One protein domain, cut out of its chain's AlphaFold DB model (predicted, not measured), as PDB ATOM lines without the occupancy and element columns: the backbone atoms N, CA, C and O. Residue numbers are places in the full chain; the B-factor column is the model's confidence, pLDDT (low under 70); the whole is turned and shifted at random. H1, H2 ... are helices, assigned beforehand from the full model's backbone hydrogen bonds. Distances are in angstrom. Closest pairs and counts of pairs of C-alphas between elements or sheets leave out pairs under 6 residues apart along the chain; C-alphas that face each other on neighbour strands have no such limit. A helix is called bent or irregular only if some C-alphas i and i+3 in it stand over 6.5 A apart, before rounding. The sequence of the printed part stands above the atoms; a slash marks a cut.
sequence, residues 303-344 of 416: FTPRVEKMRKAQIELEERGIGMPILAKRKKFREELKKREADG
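What this domain is: This is residues 303 to 344 of the 416 residues of an uncharacterized protein of Mytilinidion resinicola (UniProt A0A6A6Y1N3). Helix H2 makes one half of a thin, drawn-out rod and helix H1 makes the other half, the two following one another along the long axis and not packing on each other. Between them, residues 320 to 326 step sideways across the rod, giving the whole a zigzag outline. The printed part has 42 residues, with two named helices in the order H1, H2 and no named strand; the class is all helix. It is extended, with a radius of gyration of the C-alphas of 14.4 A, and its C-alphas span 47 by 19 by 8 A.

Where its parts are: H2, the longest helix, holds residues 327 to 342 and measures 22.7 A from first to last C-alpha, from Leu 327 at (-28.220, -35.429, 48.446) to Ala 342 at (-22.586, -29.410, 27.338). H1 holds residues 305 to 319 and measures 21.1 A, beginning with C-alpha 305 at (-28.404, -44.069, 69.240).

How they stand to each other: H2 and H1 are apart, with no C-alpha of the one within 8 A of the other. Their N-to-C directions are (0.26, 0.17, -0.95) for H2 and (0.68, 0.13, -0.73) for H1. The link between them has 7 residues and is short. Residues 327 to 344, of which 327 to 342 belong to H2, stand free, and so do residues 304 to 310, of which 305 to 310 belong to H1. In both helices every O i to N i+4 pair is within hydrogen-bond range, and neither helix is bent.

The domain as a whole: The two C-alphas farthest apart, those of Pro 305 and Gly 344, are 47.4 A from each other. The printed part has no cut. The mean pLDDT of the printed part is 82.7; residues 303 to 304 and 306 to 307 are under 70. The mean is 91 for H2 and 77 for H1.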
ATOM      1  N   PHE A 303     -31.064 -38.065  67.197       54.00
ATOM      2  CA  PHE A 303     -31.135 -39.300  66.468       54.00
ATOM      3  C   PHE A 303     -30.953 -40.425  67.480       54.00
ATOM      4  O   PHE A 303     -29.895 -40.539  68.081       54.00
ATOM      5  N   THR A 304     -31.987 -41.259  67.672       69.75
ATOM      6  CA  THR A 304     -31.892 -42.487  68.489       69.75
ATOM      7  C   THR A 304     -30.499 -43.106  68.311       69.75
ATOM      8  O   THR A 304     -30.092 -43.165  67.147       69.75
ATOM      9  N   PRO A 305     -29.806 -43.627  69.340       76.31
ATOM     10  CA  PRO A 305     -28.404 -44.069  69.240       76.31
ATOM     11  C   PRO A 305     -28.091 -44.933  68.002       76.31
ATOM     12  O   PRO A 305     -27.024 -44.863  67.397       76.31
ATOM     13  N   ARG A 306     -29.085 -45.707  67.547       67.75
ATOM     14  CA  ARG A 306     -29.068 -46.461  66.289       67.75
ATOM     15  C   ARG A 306     -28.887 -45.610  65.020       67.75
ATOM     16  O   ARG A 306     -28.123 -45.996  64.144       67.75
ATOM     17  N   VAL A 307     -29.606 -44.502  64.878       68.06
ATOM     18  CA  VAL A 307     -29.516 -43.601  63.717       68.06
ATOM     19  C   VAL A 307     -28.219 -42.817  63.728       68.06
ATOM     20  O   VAL A 307     -27.628 -42.632  62.670       68.06
ATOM     21  N   GLU A 308     -27.732 -42.419  64.896       76.88
ATOM     22  CA  GLU A 308     -26.435 -41.761  64.992       76.88
ATOM     23  C   GLU A 308     -25.291 -42.719  64.640       76.88
ATOM     24  O   GLU A 308     -24.411 -42.366  63.856       76.88
ATOM     25  N   LYS A 309     -25.377 -43.986  65.074       84.88
ATOM     26  CA  LYS A 309     -24.486 -45.061  64.611       84.88
ATOM     27  C   LYS A 309     -24.554 -45.259  63.091       84.88
ATOM     28  O   LYS A 309     -23.516 -45.381  62.449       84.88
ATOM     29  N   MET A 310     -25.752 -45.249  62.497       73.44
ATOM     30  CA  MET A 310     -25.911 -45.333  61.038       73.44
ATOM     31  C   MET A 310     -25.334 -44.111  60.315       73.44
ATOM     32  O   MET A 310     -24.734 -44.263  59.257       73.44
ATOM     33  N   ARG A 311     -25.484 -42.908  60.880       76.69
ATOM     34  CA  ARG A 311     -24.929 -41.674  60.318       76.69
ATOM     35  C   ARG A 311     -23.403 -41.687  60.362       76.69
ATOM     36  O   ARG A 311     -22.789 -41.378  59.349       76.69
ATOM     37  N   LYS A 312     -22.800 -42.106  61.480       85.19
ATOM     38  CA  LYS A 312     -21.343 -42.283  61.609       85.19
ATOM     39  C   LYS A 312     -20.810 -43.319  60.616       85.19
ATOM     40  O   LYS A 312     -19.870 -43.020  59.893       85.19
ATOM     41  N   ALA A 313     -21.475 -44.470  60.487       80.50
ATOM     42  CA  ALA A 313     -21.109 -45.483  59.493       80.50
ATOM     43  C   ALA A 313     -21.235 -44.968  58.044       80.50
ATOM     44  O   ALA A 313     -20.412 -45.292  57.192       80.50
ATOM     45  N   GLN A 314     -22.246 -44.143  57.750       75.25
ATOM     46  CA  GLN A 314     -22.397 -43.509  56.438       75.25
ATOM     47  C   GLN A 314     -21.257 -42.517  56.159       75.25
ATOM     48  O   GLN A 314     -20.738 -42.509  55.047       75.25
ATOM     49  N   ILE A 315     -20.865 -41.710  57.153       78.62
ATOM     50  CA  ILE A 315     -19.751 -40.755  57.045       78.62
ATOM     51  C   ILE A 315     -18.431 -41.498  56.811       78.62
ATOM     52  O   ILE A 315     -17.723 -41.166  55.870       78.62
ATOM     53  N   GLU A 316     -18.155 -42.563  57.564       84.38
ATOM     54  CA  GLU A 316     -16.950 -43.389  57.389       84.38
ATOM     55  C   GLU A 316     -16.888 -44.025  55.987       84.38
ATOM     56  O   GLU A 316     -15.839 -44.064  55.343       84.38
ATOM     57  N   LEU A 317     -18.029 -44.488  55.460       80.06
ATOM     58  CA  LEU A 317     -18.106 -44.977  54.082       80.06
ATOM     59  C   LEU A 317     -17.867 -43.855  53.062       80.06
ATOM     60  O   LEU A 317     -17.230 -44.104  52.036       80.06
ATOM     61  N   GLU A 318     -18.384 -42.646  53.305       73.94
ATOM     62  CA  GLU A 318     -18.142 -41.473  52.453       73.94
ATOM     63  C   GLU A 318     -16.658 -41.077  52.442       73.94
ATOM     64  O   GLU A 318     -16.122 -40.832  51.362       73.94
ATOM     65  N   GLU A 319     -15.986 -41.088  53.594       79.31
ATOM     66  CA  GLU A 319     -14.546 -40.809  53.721       79.31
ATOM     67  C   GLU A 319     -13.688 -41.848  52.991       79.31
ATOM     68  O   GLU A 319     -12.691 -41.501  52.362       79.31
ATOM     69  N   ARG A 320     -14.120 -43.115  52.969       78.94
ATOM     70  CA  ARG A 320     -13.482 -44.180  52.176       78.94
ATOM     71  C   ARG A 320     -13.811 -44.126  50.678       78.94
ATOM     72  O   ARG A 320     -13.344 -44.977  49.927       78.94
ATOM     73  N   GLY A 321     -14.660 -43.196  50.229       73.12
ATOM     74  CA  GLY A 321     -15.092 -43.083  48.827       73.12
ATOM     75  C   GLY A 321     -16.059 -44.180  48.352       73.12
ATOM     76  O   GLY A 321     -16.404 -44.238  47.170       73.12
ATOM     77  N   ILE A 322     -16.526 -45.044  49.258       76.31
ATOM     78  CA  ILE A 322     -17.441 -46.164  48.969       76.31
ATOM     79  C   ILE A 322     -18.903 -45.745  49.216       76.31
ATOM     80  O   ILE A 322     -19.842 -46.265  48.606       76.31
ATOM     81  N   GLY A 323     -19.100 -44.777  50.109       74.69
ATOM     82  CA  GLY A 323     -20.386 -44.286  50.569       74.69
ATOM     83  C   GLY A 323     -21.148 -43.480  49.528       74.69
ATOM     84  O   GLY A 323     -20.615 -42.929  48.566       74.69
ATOM     85  N   MET A 324     -22.456 -43.409  49.737       76.44
ATOM     86  CA  MET A 324     -23.366 -42.685  48.863       76.44
ATOM     87  C   MET A 324     -23.495 -41.247  49.403       76.44
ATOM     88  O   MET A 324     -24.179 -41.082  50.413       76.44
ATOM     89  N   PRO A 325     -22.937 -40.208  48.747       80.06
ATOM     90  CA  PRO A 325     -22.797 -38.875  49.346       80.06
ATOM     91  C   PRO A 325     -24.144 -38.225  49.678       80.06
ATOM     92  O   PRO A 325     -25.165 -38.581  49.087       80.06
ATOM     93  N   ILE A 326     -24.170 -37.230  50.564       80.38
ATOM     94  CA  ILE A 326     -25.385 -36.454  50.884       80.38
ATOM     95  C   ILE A 326     -26.059 -35.903  49.604       80.38
ATOM     96  O   ILE A 326     -25.398 -35.558  48.618       80.38
ATOM     97  N   LEU A 327     -27.397 -35.804  49.608       76.44
ATOM     98  CA  LEU A 327     -28.220 -35.429  48.446       76.44
ATOM     99  C   LEU A 327     -27.739 -34.145  47.738       76.44
ATOM    100  O   LEU A 327     -27.728 -34.099  46.507       76.44
ATOM    101  N   ALA A 328     -27.306 -33.139  48.505       80.94
ATOM    102  CA  ALA A 328     -26.786 -31.873  47.990       80.94
ATOM    103  C   ALA A 328     -25.500 -32.061  47.165       80.94
ATOM    104  O   ALA A 328     -25.429 -31.590  46.030       80.94
ATOM    105  N   LYS A 329     -24.528 -32.836  47.674       85.94
ATOM    106  CA  LYS A 329     -23.288 -33.172  46.948       85.94
ATOM    107  C   LYS A 329     -23.594 -33.936  45.653       85.94
ATOM    108  O   LYS A 329     -23.055 -33.613  44.599       85.94
ATOM    109  N   ARG A 330     -24.553 -34.875  45.681       87.75
ATOM    110  CA  ARG A 330     -25.012 -35.589  44.467       87.75
ATOM    111  C   ARG A 330     -25.682 -34.691  43.438       87.75
ATOM    112  O   ARG A 330     -25.769 -35.079  42.273       87.75
ATOM    113  N   LYS A 331     -26.316 -33.597  43.869       87.38
ATOM    114  CA  LYS A 331     -26.969 -32.647  42.964       87.38
ATOM    115  C   LYS A 331     -25.906 -31.811  42.256       87.38
ATOM    116  O   LYS A 331     -25.895 -31.839  41.033       87.38
ATOM    117  N   LYS A 332     -24.959 -31.241  43.010       91.88
ATOM    118  CA  LYS A 332     -23.820 -30.487  42.461       91.88
ATOM    119  C   LYS A 332     -23.008 -31.305  41.452       91.88
ATOM    120  O   LYS A 332     -22.872 -30.883  40.317       91.88
ATOM    121  N   PHE A 333     -22.611 -32.533  41.806       93.00
ATOM    122  CA  PHE A 333     -21.873 -33.417  40.889       93.00
ATOM    123  C   PHE A 333     -22.634 -33.705  39.579       93.00
ATOM    124  O   PHE A 333     -22.050 -33.811  38.509       93.00
ATOM    125  N   ARG A 334     -23.969 -33.819  39.639       92.50
ATOM    126  CA  ARG A 334     -24.804 -34.014  38.440       92.50
ATOM    127  C   ARG A 334     -24.906 -32.763  37.577       92.50
ATOM    128  O   ARG A 334     -25.043 -32.893  36.369       92.50
ATOM    129  N   GLU A 335     -24.931 -31.589  38.192       95.25
ATOM    130  CA  GLU A 335     -24.939 -30.311  37.477       95.25
ATOM    131  C   GLU A 335     -23.590 -30.072  36.795       95.25
ATOM    132  O   GLU A 335     -23.565 -29.683  35.634       95.25
ATOM    133  N   GLU A 336     -22.493 -30.420  37.461       95.94
ATOM    134  CA  GLU A 336     -21.138 -30.345  36.915       95.94
ATOM    135  C   GLU A 336     -20.925 -31.303  35.738       95.94
ATOM    136  O   GLU A 336     -20.467 -30.874  34.683       95.94
ATOM    137  N   LEU A 337     -21.353 -32.568  35.857       95.62
ATOM    138  CA  LEU A 337     -21.315 -33.512  34.734       95.62
ATOM    139  C   LEU A 337     -22.113 -33.011  33.528       95.62
ATOM    140  O   LEU A 337     -21.638 -33.101  32.405       95.62
ATOM    141  N   LYS A 338     -23.310 -32.460  33.758       94.25
ATOM    142  CA  LYS A 338     -24.122 -31.881  32.679       94.25
ATOM    143  C   LYS A 338     -23.447 -30.685  32.023       94.25
ATOM    144  O   LYS A 338     -23.623 -30.494  30.828       94.25
ATOM    145  N   LYS A 339     -22.733 -29.873  32.805       96.75
ATOM    146  CA  LYS A 339     -21.986 -28.727  32.291       96.75
ATOM    147  C   LYS A 339     -20.833 -29.199  31.400       96.75
ATOM    148  O   LYS A 339     -20.786 -28.796  30.251       96.75
ATOM    149  N   ARG A 340     -20.013 -30.149  31.867       95.88
ATOM    150  CA  ARG A 340     -18.923 -30.745  31.067       95.88
ATOM    151  C   ARG A 340     -19.428 -31.425  29.791       95.88
ATOM    152  O   ARG A 340     -18.855 -31.228  28.728       95.88
ATOM    153  N   GLU A 341     -20.539 -32.164  29.877       93.19
ATOM    154  CA  GLU A 341     -21.194 -32.750  28.697       93.19
ATOM    155  C   GLU A 341     -21.672 -31.674  27.703       93.19
ATOM    156  O   GLU A 341     -21.580 -31.885  26.497       93.19
ATOM    157  N   ALA A 342     -22.172 -30.529  28.188       94.38
ATOM    158  CA  ALA A 342     -22.586 -29.410  27.338       94.38
ATOM    159  C   ALA A 342     -21.392 -28.686  26.693       94.38
ATOM    160  O   ALA A 342     -21.497 -28.258  25.547       94.38
ATOM    161  N   ASP A 343     -20.265 -28.614  27.401       97.00
ATOM    162  CA  ASP A 343     -19.007 -28.034  26.920       97.00
ATOM    163  C   ASP A 343     -18.246 -28.986  25.965       97.00
ATOM    164  O   ASP A 343     -17.206 -28.631  25.417       97.00
ATOM    165  N   GLY A 344     -18.769 -30.199  25.728       96.06
ATOM    166  CA  GLY A 344     -18.175 -31.191  24.828       96.06
ATOM    167  C   GLY A 344     -16.983 -31.945  25.418       96.06
ATOM    168  O   GLY A 344     -16.318 -32.688  24.697       96.06
TER     169      GLY A 344